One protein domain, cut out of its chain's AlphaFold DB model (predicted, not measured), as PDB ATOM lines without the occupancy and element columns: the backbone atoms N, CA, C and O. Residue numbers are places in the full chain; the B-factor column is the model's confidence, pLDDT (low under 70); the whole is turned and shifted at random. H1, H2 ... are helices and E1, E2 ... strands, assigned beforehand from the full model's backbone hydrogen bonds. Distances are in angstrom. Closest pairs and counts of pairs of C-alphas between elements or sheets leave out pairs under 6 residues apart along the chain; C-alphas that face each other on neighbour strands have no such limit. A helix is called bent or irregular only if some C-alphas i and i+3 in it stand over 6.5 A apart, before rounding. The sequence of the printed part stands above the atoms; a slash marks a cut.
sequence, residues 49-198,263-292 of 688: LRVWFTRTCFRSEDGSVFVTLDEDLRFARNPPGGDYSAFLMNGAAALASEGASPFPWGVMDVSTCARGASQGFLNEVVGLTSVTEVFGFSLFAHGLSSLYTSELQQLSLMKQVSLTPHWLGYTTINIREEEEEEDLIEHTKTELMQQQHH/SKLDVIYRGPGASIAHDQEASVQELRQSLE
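AT A GLANCE: This is residues 49 to 198 and 263 to 292 of the 688 residues of a protein of Eimeria praecox (UniProt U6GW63). A twisted sheet of five strands makes the body, with the long bent hairpin of E1 and E2 at one side; the short helix H3 packs on the hairpin near Leu 49 and Phe 75, and the short helix H2 sits at another part of the sheet, beside E3 and E4. Two helical arms stick out from this body, residues 176 to 198 of H5 and residues 279 to 292 of H6. The printed part has 180 residues, with six named helices and five named strands in the order E1 E2 H1 E3 H2 E4 H3 H4 H5 E5 H6; the sheet runs E1 - E2 - E3 - E5 - E4, all antiparallel, and the class is mixed, helices and strands. The whole is loose, with a radius of gyration of the C-alphas of 20.7 A, and elongated, spanning 70 by 45 by 40 A.

IN THESE COORDINATES: E1, residues 49 to 59, begins at C-alpha 49 (30.882, 31.359, 27.581), is 29.4 A long and bends by 55 degrees at residue 54. E2, residues 65 to 77, is 34.4 A long and bends by 62 degrees at residue 72. H1 is residues 84 to 89, E3 is residues 106 to 112 with 19.6 A, H2 is residues 118 to 126, and E4 is residues 131 to 133. H3 is residues 139 to 147 and H4 residues 149 to 159. H5, residues 168 to 198, is 46.1 A long and ends at C-alpha 198 (37.377, 42.843, -23.314); it is irregular, but only just: C-alphas 171 and 174 are 6.8 A apart. After the cut come E5, residues 264 to 269, and H6, residues 276 to 292, 24.5 A long, ending at C-alpha 292 (23.101, 20.845, -3.722).

HOW THE PARTS SIT: E1 and E2 form a hairpin, with N 50 and O 76 at 2.9 A and N 58 and O 67 at 2.8 A. E2 and E3 are antiparallel, with N 68 and O 109 at 2.9 A. Residues 74 to 75 of E2 also pair, antiparallel, with residues 101 to 102. E5 lies between E3 and E4 in the sheet: N 108 and O 267 are 2.7 A apart, and N 268 and O 132 are 2.8 A apart. E3, H2 and E4 make a split strand-helix-strand unit, two strands running the same way with E5 between them, and its crossover is right-handed. H3 on one face and H2 on the other give three layers. H2 has a height over the sheet of 7.3 A and is over none of its strands, but only just, with 2 of its C-alphas falling on E3; its closest C-alphas to E4 are Val 126 and Glu 133, 6.8 A. H3, at a height of 7.4 A, is over E1 and runs slantwise to it at 36 degrees on the local plane; its closest C-alphas to E2 are Phe 75 and Gly 143, 6.0 A. H3 is close to but not clearly touching H4, about perpendicular at 80 degrees, with Ser 145 and Leu 152 the closest C-alphas at 7.0 A. H3 is also close to but not clearly touching H5, with His 142 and Leu 168 the closest C-alphas at 7.2 A. H1, H4, H5 and H6 are not on the sheet, and H5 and H6 are apart. Every O i to N i+4 pair is within hydrogen-bond range in H1, H2, H3, H4 and H6, and 24 of 27 are in H5.

THE WHOLE: The C-alphas of Arg 115 and His 198 are the two farthest apart, 70.7 A. Without the stretches that stand free, the body spans 47 by 40 by 27 A. Residues 199 to 262 are not printed, and C-alphas 198 and 263 are 64.2 A apart across this cut. The link from H1 to E3, 16 residues, is long. The mean pLDDT of the printed part is 70.3, and 79 residues are under 70, among them residues 88 to 99, 169 to 188 and 263 to 292.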
ATOM      1  N   LEU A  49      29.859  31.637  28.580       86.00
ATOM      2  CA  LEU A  49      30.882  31.359  27.581       86.00
ATOM      3  C   LEU A  49      31.195  29.863  27.572       86.00
ATOM      4  O   LEU A  49      31.401  29.270  28.635       86.00
ATOM      5  N   ARG A  50      31.285  29.270  26.380       84.56
ATOM      6  CA  ARG A  50      31.963  27.988  26.180       84.56
ATOM      7  C   ARG A  50      33.263  28.200  25.427       84.56
ATOM      8  O   ARG A  50      33.309  29.007  24.505       84.56
ATOM      9  N   VAL A  51      34.280  27.443  25.822       87.12
ATOM     10  CA  VAL A  51      35.556  27.355  25.116       87.12
ATOM     11  C   VAL A  51      35.793  25.894  24.766       87.12
ATOM     12  O   VAL A  51      35.692  25.033  25.645       87.12
ATOM     13  N   TRP A  52      36.091  25.620  23.503       83.56
ATOM     14  CA  TRP A  52      36.562  24.317  23.043       83.56
ATOM     15  C   TRP A  52      37.991  24.446  22.575       83.56
ATOM     16  O   TRP A  52      38.350  25.473  22.013       83.56
ATOM     17  N   PHE A  53      38.781  23.415  22.832       88.56
ATOM     18  CA  PHE A  53      40.155  23.315  22.376       88.56
ATOM     19  C   PHE A  53      40.607  21.861  22.457       88.56
ATOM     20  O   PHE A  53      40.065  21.058  23.232       88.56
ATOM     21  N   THR A  54      41.618  21.521  21.674       87.25
ATOM     22  CA  THR A  54      42.356  20.267  21.779       87.25
ATOM     23  C   THR A  54      43.666  20.523  22.506       87.25
ATOM     24  O   THR A  54      44.498  21.281  22.028       87.25
ATOM     25  N   ARG A  55      43.848  19.892  23.674       91.81
ATOM     26  CA  ARG A  55      45.056  20.048  24.495       91.81
ATOM     27  C   ARG A  55      46.025  18.893  24.303       91.81
ATOM     28  O   ARG A  55      45.681  17.744  24.591       91.81
ATOM     29  N   THR A  56      47.257  19.225  23.950       93.44
ATOM     30  CA  THR A  56      48.408  18.325  23.973       93.44
ATOM     31  C   THR A  56      49.278  18.655  25.182       93.44
ATOM     32  O   THR A  56      49.688  19.796  25.366       93.44
ATOM     33  N   CYS A  57      49.549  17.668  26.038       94.00
ATOM     34  CA  CYS A  57      50.368  17.849  27.240       94.00
ATOM     35  C   CYS A  57      51.718  17.151  27.072       94.00
ATOM     36  O   CYS A  57      51.768  15.937  26.877       94.00
ATOM     37  N   PHE A  58      52.799  17.900  27.248       90.56
ATOM     38  CA  PHE A  58      54.166  17.404  27.291       90.56
ATOM     39  C   PHE A  58      54.700  17.510  28.716       90.56
ATOM     40  O   PHE A  58      54.481  18.495  29.422       90.56
ATOM     41  N   ARG A  59      55.418  16.480  29.152       89.56
ATOM     42  CA  ARG A  59      56.086  16.465  30.450       89.56
ATOM     43  C   ARG A  59      57.469  15.870  30.269       89.56
ATOM     44  O   ARG A  59      57.579  14.790  29.696       89.56
ATOM     45  N   SER A  60      58.486  16.564  30.773       86.94
ATOM     46  CA  SER A  60      59.845  16.020  30.832       86.94
ATOM     47  C   SER A  60      59.878  14.748  31.689       86.94
ATOM     48  O   SER A  60      59.098  14.623  32.640       86.94
ATOM     49  N   GLU A  61      60.778  13.817  31.377       84.94
ATOM     50  CA  GLU A  61      60.985  12.597  32.171       84.94
ATOM     51  C   GLU A  61      61.327  12.929  33.630       84.94
ATOM     52  O   GLU A  61      60.790  12.308  34.547       84.94
ATOM     53  N   ASP A  62      62.089  14.003  33.844       81.19
ATOM     54  CA  ASP A  62      62.473  14.497  35.170       81.19
ATOM     55  C   ASP A  62      61.324  15.203  35.915       81.19
ATOM     56  O   ASP A  62      61.467  15.598  37.073       81.19
ATOM     57  N   GLY A  63      60.191  15.453  35.247       81.75
ATOM     58  CA  GLY A  63      59.069  16.226  35.790       81.75
ATOM     59  C   GLY A  63      59.381  17.708  36.044       81.75
ATOM     60  O   GLY A  63      58.579  18.409  36.658       81.75
ATOM     61  N   SER A  64      60.532  18.197  35.578       83.94
ATOM     62  CA  SER A  64      61.009  19.569  35.782       83.94
ATOM     63  C   SER A  64      60.254  20.605  34.944       83.94
ATOM     64  O   SER A  64      60.093  21.747  35.383       83.94
ATOM     65  N   VAL A  65      59.780  20.198  33.763       87.00
ATOM     66  CA  VAL A  65      59.071  21.030  32.786       87.00
ATOM     67  C   VAL A  65      57.769  20.349  32.379       87.00
ATOM     68  O   VAL A  65      57.738  19.154  32.066       87.00
ATOM     69  N   PHE A  66      56.700  21.135  32.361       89.25
ATOM     70  CA  PHE A  66      55.381  20.763  31.883       89.25
ATOM     71  C   PHE A  66      54.919  21.806  30.867       89.25
ATOM     72  O   PHE A  66      54.890  22.992  31.179       89.25
ATOM     73  N   VAL A  67      54.579  21.365  29.661       90.81
ATOM     74  CA  VAL A  67      54.085  22.229  28.584       90.81
ATOM     75  C   VAL A  67      52.702  21.743  28.190       90.81
ATOM     76  O   VAL A  67      52.516  20.553  27.941       90.81
ATOM     77  N   THR A  68      51.727  22.636  28.097       93.06
ATOM     78  CA  THR A  68      50.443  22.329  27.456       93.06
ATOM     79  C   THR A  68      50.272  23.194  26.234       93.06
ATOM     80  O   THR A  68      50.457  24.395  26.349       93.06
ATOM     81  N   LEU A  69      49.891  22.597  25.112       93.00
ATOM     82  CA  LEU A  69      49.565  23.285  23.872       93.00
ATOM     83  C   LEU A  69      48.085  23.064  23.559       93.00
ATOM     84  O   LEU A  69      47.660  21.927  23.355       93.00
ATOM     85  N   ASP A  70      47.321  24.144  23.553       93.12
ATOM     86  CA  ASP A  70      45.924  24.186  23.154       93.12
ATOM     87  C   ASP A  70      45.833  24.632  21.696       93.12
ATOM     88  O   ASP A  70      46.353  25.683  21.327       93.12
ATOM     89  N   GLU A  71      45.154  23.833  20.884       88.00
ATOM     90  CA  GLU A  71      44.889  24.070  19.462       88.00
ATOM     91  C   GLU A  71      43.374  24.052  19.205       88.00
ATOM     92  O   GLU A  71      42.591  23.689  20.091       88.00
ATOM     93  N   ASP A  72      42.955  24.462  18.004       84.12
ATOM     94  CA  ASP A  72      41.547  24.514  17.582       84.12
ATOM     95  C   ASP A  72      40.639  25.232  18.594       84.12
ATOM     96  O   ASP A  72      39.538  24.777  18.933       84.12
ATOM     97  N   LEU A  73      41.122  26.362  19.112       87.94
ATOM     98  CA  LEU A  73      40.403  27.147  20.097       87.94
ATOM     99  C   LEU A  73      39.170  27.797  19.468       87.94
ATOM    100  O   LEU A  73      39.256  28.523  18.481       87.94
ATOM    101  N   ARG A  74      38.002  27.551  20.059       84.81
ATOM    102  CA  ARG A  74      36.724  28.115  19.609       84.81
ATOM    103  C   ARG A  74      35.939  28.650  20.795       84.81
ATOM    104  O   ARG A  74      35.886  28.011  21.849       84.81
ATOM    105  N   PHE A  75      35.290  29.793  20.614       87.38
ATOM    106  CA  PHE A  75      34.441  30.429  21.614       87.38
ATOM    107  C   PHE A  75      32.981  30.403  21.171       87.38
ATOM    108  O   PHE A  75      32.676  30.685  20.020       87.38
ATOM    109  N   ALA A  76      32.050  30.120  22.082       82.50
ATOM    110  CA  ALA A  76      30.628  30.340  21.816       82.50
ATOM    111  C   ALA A  76      29.898  30.983  22.979       82.50
ATOM    112  O   ALA A  76      30.155  30.714  24.158       82.50
ATOM    113  N   ARG A  77      28.904  31.776  22.593       82.50
ATOM    114  CA  ARG A  77      27.946  32.421  23.477       82.50
ATOM    115  C   ARG A  77      26.820  31.453  23.826       82.50
ATOM    116  O   ARG A  77      26.258  30.796  22.954       82.50
ATOM    117  N   ASN A  78      26.442  31.403  25.099       78.38
ATOM    118  CA  ASN A  78      25.174  30.810  25.500       78.38
ATOM    119  C   ASN A  78      24.048  31.836  25.273       78.38
ATOM    120  O   ASN A  78      24.124  32.937  25.838       78.38
ATOM    121  N   PRO A  79      23.017  31.538  24.460       68.62
ATOM    122  CA  PRO A  79      21.896  32.452  24.284       68.62
ATOM    123  C   PRO A  79      21.127  32.649  25.605       68.62
ATOM    124  O   PRO A  79      20.972  31.702  26.386       68.62
ATOM    125  N   PRO A  80      20.621  33.867  25.877       65.31
ATOM    126  CA  PRO A  80      19.830  34.133  27.074       65.31
ATOM    127  C   PRO A  80      18.540  33.299  27.057       65.31
ATOM    128  O   PRO A  80      17.791  33.329  26.084       65.31
ATOM    129  N   GLY A  81      18.286  32.545  28.133       65.19
ATOM    130  CA  GLY A  81      17.122  31.654  28.247       65.19
ATOM    131  C   GLY A  81      17.279  30.281  27.581       65.19
ATOM    132  O   GLY A  81      16.304  29.535  27.507       65.19
ATOM    133  N   GLY A  82      18.480  29.935  27.102       66.31
ATOM    134  CA  GLY A  82      18.785  28.593  26.606       66.31
ATOM    135  C   GLY A  82      18.747  27.528  27.709       66.31
ATOM    136  O   GLY A  82      18.965  27.816  28.887       66.31
ATOM    137  N   ASP A  83      18.496  26.276  27.324       69.62
ATOM    138  CA  ASP A  83      18.563  25.145  28.250       69.62
ATOM    139  C   ASP A  83      20.014  24.917  28.708       69.62
ATOM    140  O   ASP A  83      20.860  24.402  27.969       69.62
ATOM    141  N   TYR A  84      20.305  25.300  29.954       71.06
ATOM    142  CA  TYR A  84      21.623  25.140  30.567       71.06
ATOM    143  C   TYR A  84      22.066  23.673  30.627       71.06
ATOM    144  O   TYR A  84      23.263  23.391  30.557       71.06
ATOM    145  N   SER A  85      21.124  22.730  30.735       66.38
ATOM    146  CA  SER A  85      21.438  21.302  30.787       66.38
ATOM    147  C   SER A  85      21.913  20.793  29.424       66.38
ATOM    148  O   SER A  85      22.943  20.120  29.341       66.38
ATOM    149  N   ALA A  86      21.256  21.221  28.342       65.38
ATOM    150  CA  ALA A  86      21.699  20.965  26.977       65.38
ATOM    151  C   ALA A  86      23.045  21.645  26.685       65.38
ATOM    152  O   ALA A  86      23.913  21.048  26.042       65.38
ATOM    153  N   PHE A  87      23.258  22.860  27.204       70.12
ATOM    154  CA  PHE A  87      24.536  23.560  27.081       70.12
ATOM    155  C   PHE A  87      25.684  22.787  27.758       70.12
ATOM    156  O   PHE A  87      26.778  22.696  27.210       70.12
ATOM    157  N   LEU A  88      25.456  22.174  28.918       68.38
ATOM    158  CA  LEU A  88      26.501  21.428  29.629       68.38
ATOM    159  C   LEU A  88      26.743  20.017  29.068       68.38
ATOM    160  O   LEU A  88      27.881  19.553  29.076       68.38
ATOM    161  N   MET A  89      25.702  19.332  28.584       59.66
ATOM    162  CA  MET A  89      25.766  17.892  28.278       59.66
ATOM    163  C   MET A  89      26.010  17.564  26.797       59.66
ATOM    164  O   MET A  89      26.508  16.483  26.481       59.66
ATOM    165  N   ASN A  90      25.725  18.484  25.868       59.84
ATOM    166  CA  ASN A  90      25.968  18.256  24.440       59.84
ATOM    167  C   ASN A  90      27.389  18.668  24.034       59.84
ATOM    168  O   ASN A  90      27.613  19.754  23.498       59.84
ATOM    169  N   GLY A  91      28.354  17.769  24.241       53.25
ATOM    170  CA  GLY A  91      29.723  17.928  23.733       53.25
ATOM    171  C   GLY A  91      29.856  17.724  22.214       53.25
ATOM    172  O   GLY A  91      30.747  18.298  21.601       53.25
ATOM    173  N   ALA A  92      28.965  16.937  21.593       49.22
ATOM    174  CA  ALA A  92      29.056  16.557  20.175       49.22
ATOM    175  C   ALA A  92      28.258  17.464  19.216       49.22
ATOM    176  O   ALA A  92      28.723  17.729  18.115       49.22
ATOM    177  N   ALA A  93      27.092  17.979  19.630       48.47
ATOM    178  CA  ALA A  93      26.314  18.943  18.832       48.47
ATOM    179  C   ALA A  93      26.934  20.357  18.829       48.47
ATOM    180  O   ALA A  93      26.536  21.218  18.059       48.47
ATOM    181  N   ALA A  94      27.920  20.572  19.700       46.78
ATOM    182  CA  ALA A  94      28.632  21.823  19.911       46.78
ATOM    183  C   ALA A  94      29.748  22.106  18.891       46.78
ATOM    184  O   ALA A  94      30.050  23.263  18.651       46.78
ATOM    185  N   LEU A  95      30.343  21.078  18.277       50.81
ATOM    186  CA  LEU A  95      31.297  21.258  17.168       50.81
ATOM    187  C   LEU A  95      30.586  21.649  15.864       50.81
ATOM    188  O   LEU A  95      31.186  22.260  14.996       50.81
ATOM    189  N   ALA A  96      29.296  21.320  15.754       48.78
ATOM    190  CA  ALA A  96      28.448  21.663  14.617       48.78
ATOM    191  C   ALA A  96      27.758  23.031  14.770       48.78
ATOM    192  O   ALA A  96      26.864  23.342  13.985       48.78
ATOM    193  N   SER A  97      28.087  23.817  15.807       48.56
ATOM    194  CA  SER A  97      27.369  25.059  16.079       48.56
ATOM    195  C   SER A  97      27.763  26.140  15.078       48.56
ATOM    196  O   SER A  97      28.818  26.764  15.206       48.56
ATOM    197  N   GLU A  98      26.870  26.402  14.128       50.28
ATOM    198  CA  GLU A  98      26.730  27.725  13.527       50.28
ATOM    199  C   GLU A  98      26.787  28.774  14.657       50.28
ATOM    200  O   GLU A  98      25.937  28.778  15.550       50.28
ATOM    201  N   GLY A  99      27.843  29.597  14.689       58.41
ATOM    202  CA  GLY A  99      28.010  30.677  15.673       58.41
ATOM    203  C   GLY A  99      29.149  30.542  16.696       58.41
ATOM    204  O   GLY A  99      29.206  31.361  17.615       58.41
ATOM    205  N   ALA A 100      30.052  29.560  16.578       73.94
ATOM    206  CA  ALA A 100      31.303  29.570  17.346       73.94
ATOM    207  C   ALA A 100      32.371  30.424  16.638       73.94
ATOM    208  O   ALA A 100      32.650  30.190  15.464       73.94
ATOM    209  N   SER A 101      32.983  31.387  17.336       79.75
ATOM    210  CA  SER A 101      34.087  32.181  16.794       79.75
ATOM    211  C   SER A 101      35.419  31.440  16.972       79.75
ATOM    212  O   SER A 101      35.754  31.046  18.098       79.75
ATOM    213  N   PRO A 102      36.178  31.200  15.888       82.50
ATOM    214  CA  PRO A 102      37.500  30.603  15.990       82.50
ATOM    215  C   PRO A 102      38.491  31.601  16.595       82.50
ATOM    216  O   PRO A 102      38.384  32.813  16.408       82.50
ATOM    217  N   PHE A 103      39.464  31.078  17.327       86.44
ATOM    218  CA  PHE A 103      40.622  31.822  17.795       86.44
ATOM    219  C   PHE A 103      41.817  31.443  16.914       86.44
ATOM    220  O   PHE A 103      42.119  30.255  16.798       86.44
ATOM    221  N   PRO A 104      42.502  32.411  16.290       80.31
ATOM    222  CA  PRO A 104      43.445  32.116  15.209       80.31
ATOM    223  C   PRO A 104      44.817  31.620  15.694       80.31
ATOM    224  O   PRO A 104      45.670  31.276  14.879       80.31
ATOM    225  N   TRP A 105      45.055  31.568  17.009       85.12
ATOM    226  CA  TRP A 105      46.325  31.122  17.589       85.12
ATOM    227  C   TRP A 105      46.170  29.884  18.463       85.12
ATOM    228  O   TRP A 105      45.113  29.642  19.040       85.12
ATOM    229  N   GLY A 106      47.264  29.143  18.636       88.44
ATOM    230  CA  GLY A 106      47.385  28.158  19.707       88.44
ATOM    231  C   GLY A 106      47.801  28.822  21.021       88.44
ATOM    232  O   GLY A 106      48.480  29.850  21.019       88.44
ATOM    233  N   VAL A 107      47.423  28.234  22.156       91.25
ATOM    234  CA  VAL A 107      47.812  28.726  23.487       91.25
ATOM    235  C   VAL A 107      48.703  27.700  24.161       91.25
ATOM    236  O   VAL A 107      48.294  26.572  24.410       91.25
ATOM    237  N   MET A 108      49.926  28.098  24.467       90.50
ATOM    238  CA  MET A 108      50.929  27.286  25.129       90.50
ATOM    239  C   MET A 108      51.154  27.777  26.567       90.50
ATOM    240  O   MET A 108      51.498  28.930  26.786       90.50
ATOM    241  N   ASP A 109      50.993  26.908  27.561       90.19
ATOM    242  CA  ASP A 109      51.323  27.198  28.967       90.19
ATOM    243  C   ASP A 109      52.563  26.382  29.335       90.19
ATOM    244  O   ASP A 109      52.562  25.151  29.214       90.19
ATOM    245  N   VAL A 110      53.633  27.066  29.750       88.38
ATOM    246  CA  VAL A 110      54.873  26.431  30.202       88.38
ATOM    247  C   VAL A 110      55.019  26.618  31.706       88.38
ATOM    248  O   VAL A 110      55.222  27.717  32.226       88.38
ATOM    249  N   SER A 111      54.968  25.499  32.418       85.69
ATOM    250  CA  SER A 111      55.117  25.411  33.865       85.69
ATOM    251  C   SER A 111      56.427  24.707  34.217       85.69
ATOM    252  O   SER A 111      56.705  23.604  33.748       85.69
ATOM    253  N   THR A 112      57.239  25.327  35.076       84.00
ATOM    254  CA  THR A 112      58.524  24.764  35.521       84.00
ATOM    255  C   THR A 112      58.547  24.566  37.035       84.00
ATOM    256  O   THR A 112      58.125  25.434  37.799       84.00
ATOM    257  N   CYS A 113      59.026  23.405  37.491       69.38
ATOM    258  CA  CYS A 113      59.090  23.055  38.916       69.38
ATOM    259  C   CYS A 113      60.486  23.258  39.532       69.38
ATOM    260  O   CYS A 113      60.606  23.324  40.756       69.38
ATOM    261  N   ALA A 114      61.540  23.389  38.717       63.81
ATOM    262  CA  ALA A 114      62.928  23.470  39.175       63.81
ATOM    263  C   ALA A 114      63.534  24.861  38.929       63.81
ATOM    264  O   ALA A 114      63.377  25.447  37.871       63.81
ATOM    265  N   ARG A 115      64.266  25.410  39.902       56.56
ATOM    266  CA  ARG A 115      64.777  26.796  39.848       56.56
ATOM    267  C   ARG A 115      66.051  26.998  39.009       56.56
ATOM    268  O   ARG A 115      66.443  28.143  38.827       56.56
ATOM    269  N   GLY A 116      66.707  25.924  38.553       56.09
ATOM    270  CA  GLY A 116      68.071  25.977  37.997       56.09
ATOM    271  C   GLY A 116      68.209  25.541  36.534       56.09
ATOM    272  O   GLY A 116      68.697  26.314  35.722       56.09
ATOM    273  N   ALA A 117      67.767  24.328  36.182       54.03
ATOM    274  CA  ALA A 117      67.990  23.759  34.844       54.03
ATOM    275  C   ALA A 117      66.951  24.190  33.789       54.03
ATOM    276  O   ALA A 117      67.241  24.208  32.599       54.03
ATOM    277  N   SER A 118      65.742  24.578  34.204       62.03
ATOM    278  CA  SER A 118      64.636  24.870  33.281       62.03
ATOM    279  C   SER A 118      64.615  26.303  32.738       62.03
ATOM    280  O   SER A 118      63.837  26.586  31.834       62.03
ATOM    281  N   GLN A 119      65.450  27.210  33.261       69.50
ATOM    282  CA  GLN A 119      65.520  28.599  32.776       69.50
ATOM    283  C   GLN A 119      66.135  28.690  31.372       69.50
ATOM    284  O   GLN A 119      65.704  29.511  30.570       69.50
ATOM    285  N   GLY A 120      67.095  27.813  31.048       76.06
ATOM    286  CA  GLY A 120      67.662  27.730  29.697       76.06
ATOM    287  C   GLY A 120      66.609  27.345  28.658       76.06
ATOM    288  O   GLY A 120      66.468  28.027  27.651       76.06
ATOM    289  N   PHE A 121      65.805  26.323  28.967       79.56
ATOM    290  CA  PHE A 121      64.700  25.882  28.113       79.56
ATOM    291  C   PHE A 121      63.628  26.966  27.931       79.56
ATOM    292  O   PHE A 121      63.155  27.181  26.823       79.56
ATOM    293  N   LEU A 122      63.260  27.692  28.995       80.31
ATOM    294  CA  LEU A 122      62.307  28.803  28.879       80.31
ATOM    295  C   LEU A 122      62.822  29.908  27.951       80.31
ATOM    296  O   LEU A 122      62.073  30.370  27.098       80.31
ATOM    297  N   ASN A 123      64.093  30.294  28.081       81.94
ATOM    298  CA  ASN A 123      64.699  31.303  27.211       81.94
ATOM    299  C   ASN A 123      64.763  30.843  25.751       81.94
ATOM    300  O   ASN A 123      64.591  31.657  24.848       81.94
ATOM    301  N   GLU A 124      64.989  29.550  25.513       84.25
ATOM    302  CA  GLU A 124      64.947  28.969  24.173       84.25
ATOM    303  C   GLU A 124      63.535  29.037  23.583       84.25
ATOM    304  O   GLU A 124      63.372  29.505  22.461       84.25
ATOM    305  N   VAL A 125      62.510  28.657  24.357       83.06
ATOM    306  CA  VAL A 125      61.103  28.715  23.928       83.06
ATOM    307  C   VAL A 125      60.660  30.148  23.636       83.06
ATOM    308  O   VAL A 125      60.036  30.386  22.607       83.06
ATOM    309  N   VAL A 126      61.004  31.108  24.501       81.12
ATOM    310  CA  VAL A 126      60.722  32.541  24.284       81.12
ATOM    311  C   VAL A 126      61.495  33.086  23.078       81.12
ATOM    312  O   VAL A 126      61.020  33.987  22.396       81.12
ATOM    313  N   GLY A 127      62.673  32.527  22.788       78.12
ATOM    314  CA  GLY A 127      63.487  32.891  21.629       78.12
ATOM    315  C   GLY A 127      62.957  32.378  20.286       78.12
ATOM    316  O   GLY A 127      63.483  32.773  19.243       78.12
ATOM    317  N   LEU A 128      61.935  31.515  20.273       82.56
ATOM    318  CA  LEU A 128      61.337  31.017  19.036       82.56
ATOM    319  C   LEU A 128      60.517  32.117  18.350       82.56
ATOM    320  O   LEU A 128      59.618  32.709  18.934       82.56
ATOM    321  N   THR A 129      60.753  32.329  17.055       77.00
ATOM    322  CA  THR A 129      60.039  33.341  16.252       77.00
ATOM    323  C   THR A 129      58.548  33.046  16.067       77.00
ATOM    324  O   THR A 129      57.768  33.952  15.784       77.00
ATOM    325  N   SER A 130      58.135  31.787  16.229       77.75
ATOM    326  CA  SER A 130      56.736  31.337  16.132       77.75
ATOM    327  C   SER A 130      55.932  31.538  17.421       77.75
ATOM    328  O   SER A 130      54.758  31.175  17.483       77.75
ATOM    329  N   VAL A 131      56.566  32.065  18.465       84.44
ATOM    330  CA  VAL A 131      56.048  32.146  19.827       84.44
ATOM    331  C   VAL A 131      56.021  33.607  20.261       84.44
ATOM    332  O   VAL A 131      57.013  34.320  20.151       84.44
ATOM    333  N   THR A 132      54.879  34.058  20.777       84.31
ATOM    334  CA  THR A 132      54.733  35.384  21.379       84.31
ATOM    335  C   THR A 132      54.358  35.251  22.849       84.31
ATOM    336  O   THR A 132      53.395  34.584  23.217       84.31
ATOM    337  N   GLU A 133      55.146  35.865  23.724       85.25
ATOM    338  CA  GLU A 133      54.877  35.867  25.161       85.25
ATOM    339  C   GLU A 133      53.724  36.829  25.480       85.25
ATOM    340  O   GLU A 133      53.769  38.005  25.109       85.25
ATOM    341  N   VAL A 134      52.687  36.341  26.174       87.25
ATOM    342  CA  VAL A 134      51.545  37.166  26.590       87.25
ATOM    343  C   VAL A 134      51.258  36.971  28.068       87.25
ATOM    344  O   VAL A 134      50.720  35.959  28.509       87.25
ATOM    345  N   PHE A 135      51.555  38.002  28.851       84.56
ATOM    346  CA  PHE A 135      51.415  37.940  30.298       84.56
ATOM    347  C   PHE A 135      49.956  37.932  30.759       84.56
ATOM    348  O   PHE A 135      49.175  38.835  30.451       84.56
ATOM    349  N   GLY A 136      49.612  36.944  31.591       86.75
ATOM    350  CA  GLY A 136      48.304  36.854  32.238       86.75
ATOM    351  C   GLY A 136      47.164  36.557  31.267       86.75
ATOM    352  O   GLY A 136      46.018  36.920  31.551       86.75
ATOM    353  N   PHE A 137      47.474  35.930  30.130       90.12
ATOM    354  CA  PHE A 137      46.485  35.556  29.135       90.12
ATOM    355  C   PHE A 137      45.391  34.679  29.756       90.12
ATOM    356  O   PHE A 137      45.633  33.775  30.556       90.12
ATOM    357  N   SER A 138      44.142  34.944  29.381       91.31
ATOM    358  CA  SER A 138      42.999  34.185  29.872       91.31
ATOM    359  C   SER A 138      41.991  33.969  28.761       91.31
ATOM    360  O   SER A 138      41.430  34.924  28.223       91.31
ATOM    361  N   LEU A 139      41.701  32.696  28.485       90.62
ATOM    362  CA  LEU A 139      40.657  32.282  27.545       90.62
ATOM    363  C   LEU A 139      39.290  32.842  27.928       90.62
ATOM    364  O   LEU A 139      38.510  33.240  27.069       90.62
ATOM    365  N   PHE A 140      39.011  32.917  29.229       91.12
ATOM    366  CA  PHE A 140      37.768  33.487  29.727       91.12
ATOM    367  C   PHE A 140      37.683  34.989  29.442       91.12
ATOM    368  O   PHE A 140      36.674  35.458  28.919       91.12
ATOM    369  N   ALA A 141      38.747  35.739  29.750       90.94
ATOM    370  CA  ALA A 141      38.777  37.178  29.504       90.94
ATOM    371  C   ALA A 141      38.729  37.493  28.004       90.94
ATOM    372  O   ALA A 141      37.960  38.360  27.598       90.94
ATOM    373  N   HIS A 142      39.483  36.750  27.183       90.00
ATOM    374  CA  HIS A 142      39.472  36.900  25.732       90.00
ATOM    375  C   HIS A 142      38.083  36.599  25.151       90.00
ATOM    376  O   HIS A 142      37.505  37.460  24.491       90.00
ATOM    377  N   GLY A 143      37.501  35.436  25.468       89.62
ATOM    378  CA  GLY A 143      36.188  35.041  24.955       89.62
ATOM    379  C   GLY A 143      35.065  35.997  25.365       89.62
ATOM    380  O   GLY A 143      34.195  36.299  24.553       89.62
ATOM    381  N   LEU A 144      35.107  36.550  26.584       89.31
ATOM    382  CA  LEU A 144      34.175  37.610  26.982       89.31
ATOM    383  C   LEU A 144      34.413  38.907  26.206       89.31
ATOM    384  O   LEU A 144      33.458  39.499  25.713       89.31
ATOM    385  N   SER A 145      35.669  39.337  26.084       88.19
ATOM    386  CA  SER A 145      36.015  40.567  25.371       88.19
ATOM    387  C   SER A 145      35.728  40.517  23.872       88.19
ATOM    388  O   SER A 145      35.463  41.561  23.296       88.19
ATOM    389  N   SER A 146      35.743  39.323  23.271       85.62
ATOM    390  CA  SER A 146      35.457  39.091  21.852       85.62
ATOM    391  C   SER A 146      33.954  38.946  21.577       85.62
ATOM    392  O   SER A 146      33.433  39.579  20.664       85.62
ATOM    393  N   LEU A 147      33.229  38.150  22.378       86.81
ATOM    394  CA  LEU A 147      31.809  37.853  22.128       86.81
ATOM    395  C   LEU A 147      30.823  38.847  22.764       86.81
ATOM    396  O   LEU A 147      29.657  38.882  22.368       86.81
ATOM    397  N   TYR A 148      31.258  39.613  23.767       87.88
ATOM    398  CA  TYR A 148      30.424  40.554  24.527       87.88
ATOM    399  C   TYR A 148      31.005  41.976  24.515       87.88
ATOM    400  O   TYR A 148      30.924  42.708  25.506       87.88
ATOM    401  N   THR A 149      31.630  42.374  23.402       85.88
ATOM    402  CA  THR A 149      32.297  43.677  23.241       85.88
ATOM    403  C   THR A 149      31.368  44.843  23.570       85.88
ATOM    404  O   THR A 149      31.739  45.737  24.331       85.88
ATOM    405  N   SER A 150      30.138  44.824  23.047       85.19
ATOM    406  CA  SER A 150      29.158  45.896  23.249       85.19
ATOM    407  C   SER A 150      28.722  46.003  24.711       85.19
ATOM    408  O   SER A 150      28.698  47.099  25.276       85.19
ATOM    409  N   GLU A 151      28.429  44.871  25.356       87.38
ATOM    410  CA  GLU A 151      28.046  44.832  26.767       87.38
ATOM    411  C   GLU A 151      29.200  45.289  27.678       87.38
ATOM    412  O   GLU A 151      28.986  46.039  28.635       87.38
ATOM    413  N   LEU A 152      30.440  44.900  27.368       87.12
ATOM    414  CA  LEU A 152      31.625  45.328  28.113       87.12
ATOM    415  C   LEU A 152      31.933  46.813  27.926       87.12
ATOM    416  O   LEU A 152      32.296  47.476  28.897       87.12
ATOM    417  N   GLN A 153      31.753  47.360  26.722       85.94
ATOM    418  CA  GLN A 153      31.934  48.788  26.467       85.94
ATOM    419  C   GLN A 153      30.922  49.621  27.262       85.94
ATOM    420  O   GLN A 153      31.293  50.616  27.888       85.94
ATOM    421  N   GLN A 154      29.665  49.177  27.327       87.50
ATOM    422  CA  GLN A 154      28.642  49.826  28.145       87.50
ATOM    423  C   GLN A 154      28.990  49.782  29.641       87.50
ATOM    424  O   GLN A 154      28.877  50.793  30.337       87.50
ATOM    425  N   LEU A 155      29.460  48.637  30.144       86.88
ATOM    426  CA  LEU A 155      29.887  48.499  31.540       86.88
ATOM    427  C   LEU A 155      31.137  49.326  31.865       86.88
ATOM    428  O   LEU A 155      31.227  49.880  32.960       86.88
ATOM    429  N   SER A 156      32.073  49.430  30.921       85.88
ATOM    430  CA  SER A 156      33.273  50.267  31.022       85.88
ATOM    431  C   SER A 156      32.905  51.740  31.189       85.88
ATOM    432  O   SER A 156      33.401  52.401  32.101       85.88
ATOM    433  N   LEU A 157      31.941  52.227  30.399       87.62
ATOM    434  CA  LEU A 157      31.411  53.587  30.523       87.62
ATOM    435  C   LEU A 157      30.711  53.817  31.868       87.62
ATOM    436  O   LEU A 157      30.906  54.860  32.488       87.62
ATOM    437  N   MET A 158      29.930  52.846  32.348       88.12
ATOM    438  CA  MET A 158      29.232  52.962  33.635       88.12
ATOM    439  C   MET A 158      30.179  52.947  34.837       88.12
ATOM    440  O   MET A 158      29.940  53.655  35.812       88.12
ATOM    441  N   LYS A 159      31.229  52.121  34.797       85.62
ATOM    442  CA  LYS A 159      32.161  51.934  35.919       85.62
ATOM    443  C   LYS A 159      33.419  52.798  35.831       85.62
ATOM    444  O   LYS A 159      34.200  52.768  36.772       85.62
ATOM    445  N   GLN A 160      33.610  53.544  34.739       80.00
ATOM    446  CA  GLN A 160      34.814  54.340  34.455       80.00
ATOM    447  C   GLN A 160      36.125  53.534  34.555       80.00
ATOM    448  O   GLN A 160      37.154  54.050  34.983       80.00
ATOM    449  N   VAL A 161      36.102  52.254  34.170       83.31
ATOM    450  CA  VAL A 161      37.271  51.358  34.204       83.31
ATOM    451  C   VAL A 161      37.358  50.616  32.880       83.31
ATOM    452  O   VAL A 161      36.363  50.052  32.440       83.31
ATOM    453  N   SER A 162      38.543  50.555  32.269       77.94
ATOM    454  CA  SER A 162      38.774  49.731  31.079       77.94
ATOM    455  C   SER A 162      38.700  48.243  31.437       77.94
ATOM    456  O   SER A 162      39.586  47.717  32.110       77.94
ATOM    457  N   LEU A 163      37.643  47.558  30.988       82.31
ATOM    458  CA  LEU A 163      37.460  46.110  31.175       82.31
ATOM    459  C   LEU A 163      38.042  45.255  30.034       82.31
ATOM    460  O   LEU A 163      37.911  44.033  30.060       82.31
ATOM    461  N   THR A 164      38.662  45.869  29.026       83.19
ATOM    462  CA  THR A 164      39.262  45.160  27.891       83.19
ATOM    463  C   THR A 164      40.697  44.731  28.207       83.19
ATOM    464  O   THR A 164      41.474  45.540  28.722       83.19
ATOM    465  N   PRO A 165      41.081  43.477  27.913       88.88
ATOM    466  CA  PRO A 165      42.443  43.026  28.147       88.88
ATOM    467  C   PRO A 165      43.419  43.700  27.178       88.88
ATOM    468  O   PRO A 165      43.080  43.974  26.026       88.88
ATOM    469  N   HIS A 166      44.653  43.928  27.632       86.06
ATOM    470  CA  HIS A 166      45.678  44.622  26.845       86.06
ATOM    471  C   HIS A 166      46.055  43.873  25.558       86.06
ATOM    472  O   HIS A 166      46.444  44.500  24.577       86.06
ATOM    473  N   TRP A 167      45.907  42.543  25.548       86.44
ATOM    474  CA  TRP A 167      46.248  41.718  24.394       86.44
ATOM    475  C   TRP A 167      45.250  41.763  23.249       86.44
ATOM    476  O   TRP A 167      45.587  41.370  22.136       86.44
ATOM    477  N   LEU A 168      44.039  42.277  23.490       82.25
ATOM    478  CA  LEU A 168      42.994  42.257  22.474       82.25
ATOM    479  C   LEU A 168      43.417  43.012  21.206       82.25
ATOM    480  O   LEU A 168      43.152  42.535  20.109       82.25
ATOM    481  N   GLY A 169      44.145  44.124  21.367       69.25
ATOM    482  CA  GLY A 169      44.588  44.979  20.265       69.25
ATOM    483  C   GLY A 169      45.377  44.220  19.199       69.25
ATOM    484  O   GLY A 169      44.975  44.195  18.045       69.25
ATOM    485  N   TYR A 170      46.453  43.526  19.561       65.31
ATOM    486  CA  TYR A 170      47.259  42.797  18.571       65.31
ATOM    487  C   TYR A 170      46.623  41.479  18.108       65.31
ATOM    488  O   TYR A 170      46.972  40.978  17.039       65.31
ATOM    489  N   THR A 171      45.665  40.939  18.869       62.88
ATOM    490  CA  THR A 171      44.914  39.738  18.474       62.88
ATOM    491  C   THR A 171      43.764  39.997  17.493       62.88
ATOM    492  O   THR A 171      43.147  39.058  17.010       62.88
ATOM    493  N   THR A 172      43.417  41.248  17.198       54.47
ATOM    494  CA  THR A 172      42.342  41.560  16.235       54.47
ATOM    495  C   THR A 172      42.829  42.365  15.036       54.47
ATOM    496  O   THR A 172      42.173  42.355  14.004       54.47
ATOM    497  N   ILE A 173      43.973  43.050  15.148       45.19
ATOM    498  CA  ILE A 173      44.508  43.910  14.078       45.19
ATOM    499  C   ILE A 173      44.958  43.094  12.854       45.19
ATOM    500  O   ILE A 173      44.615  43.475  11.744       45.19
ATOM    501  N   ASN A 174      45.606  41.935  13.038       42.25
ATOM    502  CA  ASN A 174      46.048  41.111  11.899       42.25
ATOM    503  C   ASN A 174      44.882  40.528  11.076       42.25
ATOM    504  O   ASN A 174      45.032  40.336   9.882       42.25
ATOM    505  N   ILE A 175      43.719  40.281  11.692       46.53
ATOM    506  CA  ILE A 175      42.549  39.716  10.992       46.53
ATOM    507  C   ILE A 175      41.975  40.740  10.004       46.53
ATOM    508  O   ILE A 175      41.577  40.392   8.903       46.53
ATOM    509  N   ARG A 176      41.967  42.023  10.385       42.06
ATOM    510  CA  ARG A 176      41.391  43.094   9.562       42.06
ATOM    511  C   ARG A 176      42.299  43.493   8.400       42.06
ATOM    512  O   ARG A 176      41.795  43.895   7.364       42.06
ATOM    513  N   GLU A 177      43.615  43.395   8.585       47.88
ATOM    514  CA  GLU A 177      44.597  43.634   7.518       47.88
ATOM    515  C   GLU A 177      44.607  42.479   6.498       47.88
ATOM    516  O   GLU A 177      44.656  42.748   5.304       47.88
ATOM    517  N   GLU A 178      44.462  41.222   6.943       51.19
ATOM    518  CA  GLU A 178      44.350  40.051   6.055       51.19
ATOM    519  C   GLU A 178      43.021  40.042   5.259       51.19
ATOM    520  O   GLU A 178      43.048  39.801   4.053       51.19
ATOM    521  N   GLU A 179      41.879  40.389   5.877       51.75
ATOM    522  CA  GLU A 179      40.581  40.521   5.179       51.75
ATOM    523  C   GLU A 179      40.581  41.676   4.152       51.75
ATOM    524  O   GLU A 179      40.092  41.513   3.034       51.75
ATOM    525  N   GLU A 180      41.166  42.837   4.488       49.09
ATOM    526  CA  GLU A 180      41.271  43.980   3.561       49.09
ATOM    527  C   GLU A 180      42.214  43.680   2.373       49.09
ATOM    528  O   GLU A 180      41.996  44.186   1.268       49.09
ATOM    529  N   GLU A 181      43.244  42.846   2.567       54.59
ATOM    530  CA  GLU A 181      44.169  42.425   1.509       54.59
ATOM    531  C   GLU A 181      43.553  41.343   0.599       54.59
ATOM    532  O   GLU A 181      43.704  41.425  -0.624       54.59
ATOM    533  N   GLU A 182      42.781  40.393   1.144       53.84
ATOM    534  CA  GLU A 182      42.014  39.419   0.348       53.84
ATOM    535  C   GLU A 182      40.929  40.085  -0.512       53.84
ATOM    536  O   GLU A 182      40.851  39.796  -1.711       53.84
ATOM    537  N   ASP A 183      40.164  41.037   0.036       52.66
ATOM    538  CA  ASP A 183      39.149  41.795  -0.713       52.66
ATOM    539  C   ASP A 183      39.777  42.608  -1.864       52.66
ATOM    540  O   ASP A 183      39.229  42.701  -2.971       52.66
ATOM    541  N   LEU A 184      40.968  43.176  -1.639       63.88
ATOM    542  CA  LEU A 184      41.708  43.933  -2.651       63.88
ATOM    543  C   LEU A 184      42.248  43.020  -3.767       63.88
ATOM    544  O   LEU A 184      42.220  43.384  -4.952       63.88
ATOM    545  N   ILE A 185      42.710  41.816  -3.415       67.56
ATOM    546  CA  ILE A 185      43.152  40.792  -4.371       67.56
ATOM    547  C   ILE A 185      41.963  40.262  -5.185       67.56
ATOM    548  O   ILE A 185      42.080  40.058  -6.398       67.56
ATOM    549  N   GLU A 186      40.797  40.075  -4.566       66.69
ATOM    550  CA  GLU A 186      39.603  39.609  -5.268       66.69
ATOM    551  C   GLU A 186      39.071  40.679  -6.238       66.69
ATOM    552  O   GLU A 186      38.801  40.382  -7.409       66.69
ATOM    553  N   HIS A 187      39.033  41.950  -5.822       66.69
ATOM    554  CA  HIS A 187      38.625  43.061  -6.688       66.69
ATOM    555  C   HIS A 187      39.558  43.217  -7.901       66.69
ATOM    556  O   HIS A 187      39.096  43.302  -9.043       66.69
ATOM    557  N   THR A 188      40.877  43.172  -7.688       67.50
ATOM    558  CA  THR A 188      41.866  43.259  -8.780       67.50
ATOM    559  C   THR A 188      41.800  42.059  -9.726       67.50
ATOM    560  O   THR A 188      41.883  42.229 -10.944       67.50
ATOM    561  N   LYS A 189      41.563  40.844  -9.216       73.19
ATOM    562  CA  LYS A 189      41.364  39.641 -10.042       73.19
ATOM    563  C   LYS A 189      40.108  39.738 -10.911       73.19
ATOM    564  O   LYS A 189      40.121  39.295 -12.062       73.19
ATOM    565  N   THR A 190      39.045  40.338 -10.381       70.56
ATOM    566  CA  THR A 190      37.782  40.547 -11.101       70.56
ATOM    567  C   THR A 190      37.953  41.564 -12.231       70.56
ATOM    568  O   THR A 190      37.528  41.305 -13.359       70.56
ATOM    569  N   GLU A 191      38.658  42.671 -11.974       71.25
ATOM    570  CA  GLU A 191      39.011  43.659 -13.003       71.25
ATOM    571  C   GLU A 191      39.897  43.058 -14.102       71.25
ATOM    572  O   GLU A 191      39.653  43.277 -15.290       71.25
ATOM    573  N   LEU A 192      40.882  42.236 -13.732       73.88
ATOM    574  CA  LEU A 192      41.806  41.613 -14.681       73.88
ATOM    575  C   LEU A 192      41.099  40.568 -15.566       73.88
ATOM    576  O   LEU A 192      41.370  40.482 -16.767       73.88
ATOM    577  N   MET A 193      40.118  39.838 -15.020       70.44
ATOM    578  CA  MET A 193      39.230  38.967 -15.803       70.44
ATOM    579  C   MET A 193      38.350  39.760 -16.777       70.44
ATOM    580  O   MET A 193      38.151  39.339 -17.920       70.44
ATOM    581  N   GLN A 194      37.842  40.919 -16.355       73.56
ATOM    582  CA  GLN A 194      37.010  41.777 -17.194       73.56
ATOM    583  C   GLN A 194      37.822  42.391 -18.346       73.56
ATOM    584  O   GLN A 194      37.354  42.418 -19.486       73.56
ATOM    585  N   GLN A 195      39.074  42.778 -18.083       72.31
ATOM    586  CA  GLN A 195      40.019  43.221 -19.111       72.31
ATOM    587  C   GLN A 195      40.372  42.097 -20.093       72.31
ATOM    588  O   GLN A 195      40.350  42.325 -21.301       72.31
ATOM    589  N   GLN A 196      40.617  40.871 -19.619       69.88
ATOM    590  CA  GLN A 196      40.835  39.720 -20.506       69.88
ATOM    591  C   GLN A 196      39.625  39.446 -21.403       69.88
ATOM    592  O   GLN A 196      39.787  39.174 -22.593       69.88
ATOM    593  N   HIS A 197      38.410  39.556 -20.863       68.12
ATOM    594  CA  HIS A 197      37.197  39.378 -21.653       68.12
ATOM    595  C   HIS A 197      37.031  40.483 -22.708       68.12
ATOM    596  O   HIS A 197      36.643  40.199 -23.841       68.12
ATOM    597  N   HIS A 198      37.391  41.725 -22.374       68.56
ATOM    598  CA  HIS A 198      37.377  42.843 -23.314       68.56
ATOM    599  C   HIS A 198      38.410  42.670 -24.440       68.56
ATOM    600  O   HIS A 198      38.080  42.848 -25.611       68.56
ATOM    601  N   SER A 263      57.279  31.422  38.138       36.62
ATOM    602  CA  SER A 263      57.382  31.714  36.705       36.62
ATOM    603  C   SER A 263      56.407  30.829  35.932       36.62
ATOM    604  O   SER A 263      56.763  29.744  35.474       36.62
ATOM    605  N   LYS A 264      55.154  31.280  35.874       36.03
ATOM    606  CA  LYS A 264      54.160  30.818  34.914       36.03
ATOM    607  C   LYS A 264      54.310  31.672  33.654       36.03
ATOM    608  O   LYS A 264      54.248  32.896  33.759       36.03
ATOM    609  N   LEU A 265      54.536  31.028  32.512       43.00
ATOM    610  CA  LEU A 265      54.674  31.688  31.221       43.00
ATOM    611  C   LEU A 265      53.506  31.269  30.327       43.00
ATOM    612  O   LEU A 265      53.441  30.115  29.903       43.00
ATOM    613  N   ASP A 266      52.597  32.206  30.066       43.12
ATOM    614  CA  ASP A 266      51.535  32.026  29.080       43.12
ATOM    615  C   ASP A 266      52.063  32.527  27.725       43.12
ATOM    616  O   ASP A 266      52.483  33.675  27.570       43.12
ATOM    617  N   VAL A 267      52.107  31.630  26.749       53.31
ATOM    618  CA  VAL A 267      52.721  31.834  25.442       53.31
ATOM    619  C   VAL A 267      51.682  31.591  24.356       53.31
ATOM    620  O   VAL A 267      50.959  30.605  24.389       53.31
ATOM    621  N   ILE A 268      51.601  32.462  23.359       50.84
ATOM    622  CA  ILE A 268      50.730  32.289  22.198       50.84
ATOM    623  C   ILE A 268      51.576  31.762  21.034       50.84
ATOM    624  O   ILE A 268      52.625  32.308  20.707       50.84
ATOM    625  N   TYR A 269      51.142  30.660  20.427       38.91
ATOM    626  CA  TYR A 269      51.840  29.986  19.335       38.91
ATOM    627  C   TYR A 269      51.163  30.292  17.991       38.91
ATOM    628  O   TYR A 269      49.964  30.056  17.819       38.91
ATOM    629  N   ARG A 270      51.939  30.786  17.016       38.62
ATOM    630  CA  ARG A 270      51.559  30.848  15.594       38.62
ATOM    631  C   ARG A 270      52.122  29.616  14.890       38.62
ATOM    632  O   ARG A 270      53.315  29.560  14.595       38.62
ATOM    633  N   GLY A 271      51.262  28.646  14.593       33.66
ATOM    634  CA  GLY A 271      51.621  27.485  13.783       33.66
ATOM    635  C   GLY A 271      50.659  27.274  12.615       33.66
ATOM    636  O   GLY A 271      49.465  27.535  12.769       33.66
ATOM    637  N   PRO A 272      51.133  26.727  11.481       36.25
ATOM    638  CA  PRO A 272      50.300  26.398  10.316       36.25
ATOM    639  C   PRO A 272      49.225  25.326  10.596       36.25
ATOM    640  O   PRO A 272      48.391  25.050   9.741       36.25
ATOM    641  N   GLY A 273      49.221  24.722  11.791       39.44
ATOM    642  CA  GLY A 273      48.221  23.752  12.238       39.44
ATOM    643  C   GLY A 273      46.935  24.350  12.818       39.44
ATOM    644  O   GLY A 273      45.947  23.633  12.902       39.44
ATOM    645  N   ALA A 274      46.902  25.644  13.167       41.44
ATOM    646  CA  ALA A 274      45.730  26.268  13.802       41.44
ATOM    647  C   ALA A 274      44.515  26.432  12.857       41.44
ATOM    648  O   ALA A 274      43.421  26.753  13.313       41.44
ATOM    649  N   SER A 275      44.701  26.190  11.550       39.72
ATOM    650  CA  SER A 275      43.689  26.357  10.496       39.72
ATOM    651  C   SER A 275      43.400  25.073   9.695       39.72
ATOM    652  O   SER A 275      42.658  25.105   8.717       39.72
ATOM    653  N   ILE A 276      43.935  23.907  10.081       40.38
ATOM    654  CA  ILE A 276      43.721  22.666   9.302       40.38
ATOM    655  C   ILE A 276      42.279  22.147   9.441       40.38
ATOM    656  O   ILE A 276      41.743  21.527   8.518       40.38
ATOM    657  N   ALA A 277      41.605  22.433  10.559       38.69
ATOM    658  CA  ALA A 277      40.191  22.101  10.719       38.69
ATOM    659  C   ALA A 277      39.275  22.972   9.834       38.69
ATOM    660  O   ALA A 277      38.212  22.504   9.425       38.69
ATOM    661  N   HIS A 278      39.699  24.196   9.495       37.44
ATOM    662  CA  HIS A 278      38.928  25.106   8.646       37.44
ATOM    663  C   HIS A 278      38.938  24.655   7.174       37.44
ATOM    664  O   HIS A 278      37.898  24.710   6.519       37.44
ATOM    665  N   ASP A 279      40.050  24.087   6.690       37.62
ATOM    666  CA  ASP A 279      40.165  23.544   5.323       37.62
ATOM    667  C   ASP A 279      39.392  22.226   5.128       37.62
ATOM    668  O   ASP A 279      38.814  21.962   4.067       37.62
ATOM    669  N   GLN A 280      39.334  21.380   6.160       36.72
ATOM    670  CA  GLN A 280      38.570  20.124   6.119       36.72
ATOM    671  C   GLN A 280      37.052  20.380   6.188       36.72
ATOM    672  O   GLN A 280      36.274  19.647   5.580       36.72
ATOM    673  N   GLU A 281      36.606  21.425   6.896       41.50
ATOM    674  CA  GLU A 281      35.189  21.817   6.961       41.50
ATOM    675  C   GLU A 281      34.752  22.610   5.715       41.50
ATOM    676  O   GLU A 281      33.669  22.333   5.191       41.50
ATOM    677  N   ALA A 282      35.610  23.488   5.176       40.97
ATOM    678  CA  ALA A 282      35.366  24.220   3.931       40.97
ATOM    679  C   ALA A 282      35.272  23.279   2.720       40.97
ATOM    680  O   ALA A 282      34.323  23.373   1.945       40.97
ATOM    681  N   SER A 283      36.160  22.285   2.608       39.81
ATOM    682  CA  SER A 283      36.092  21.281   1.533       39.81
ATOM    683  C   SER A 283      34.845  20.389   1.628       39.81
ATOM    684  O   SER A 283      34.273  20.005   0.607       39.81
ATOM    685  N   VAL A 284      34.354  20.097   2.840       43.06
ATOM    686  CA  VAL A 284      33.084  19.378   3.057       43.06
ATOM    687  C   VAL A 284      31.866  20.270   2.777       43.06
ATOM    688  O   VAL A 284      30.840  19.767   2.307       43.06
ATOM    689  N   GLN A 285      31.953  21.579   3.026       43.59
ATOM    690  CA  GLN A 285      30.923  22.562   2.665       43.59
ATOM    691  C   GLN A 285      30.872  22.813   1.153       43.59
ATOM    692  O   GLN A 285      29.773  22.800   0.599       43.59
ATOM    693  N   GLU A 286      32.012  22.896   0.464       46.50
ATOM    694  CA  GLU A 286      32.092  22.919  -1.003       46.50
ATOM    695  C   GLU A 286      31.528  21.635  -1.614       46.50
ATOM    696  O   GLU A 286      30.795  21.689  -2.602       46.50
ATOM    697  N   LEU A 287      31.782  20.468  -1.009       42.16
ATOM    698  CA  LEU A 287      31.189  19.197  -1.442       42.16
ATOM    699  C   LEU A 287      29.668  19.162  -1.233       42.16
ATOM    700  O   LEU A 287      28.949  18.605  -2.067       42.16
ATOM    701  N   ARG A 288      29.154  19.775  -0.157       47.53
ATOM    702  CA  ARG A 288      27.707  19.921   0.089       47.53
ATOM    703  C   ARG A 288      27.057  20.917  -0.870       47.53
ATOM    704  O   ARG A 288      26.045  20.562  -1.464       47.53
ATOM    705  N   GLN A 289      27.660  22.080  -1.110       47.47
ATOM    706  CA  GLN A 289      27.206  23.034  -2.129       47.47
ATOM    707  C   GLN A 289      27.293  22.441  -3.541       47.47
ATOM    708  O   GLN A 289      26.393  22.646  -4.354       47.47
ATOM    709  N   SER A 290      28.305  21.621  -3.830       47.03
ATOM    710  CA  SER A 290      28.431  20.882  -5.094       47.03
ATOM    711  C   SER A 290      27.348  19.807  -5.248       47.03
ATOM    712  O   SER A 290      26.807  19.603  -6.334       47.03
ATOM    713  N   LEU A 291      26.965  19.130  -4.161       47.81
ATOM    714  CA  LEU A 291      25.852  18.174  -4.150       47.81
ATOM    715  C   LEU A 291      24.488  18.871  -4.257       47.81
ATOM    716  O   LEU A 291      23.599  18.366  -4.947       47.81
ATOM    717  N   GLU A 292      24.320  20.040  -3.643       45.12
ATOM    718  CA  GLU A 292      23.101  20.845  -3.722       45.12
ATOM    719  C   GLU A 292      22.921  21.472  -5.111       45.12
ATOM    720  O   GLU A 292      21.836  21.356  -5.685       45.12
TER     721      GLU A 292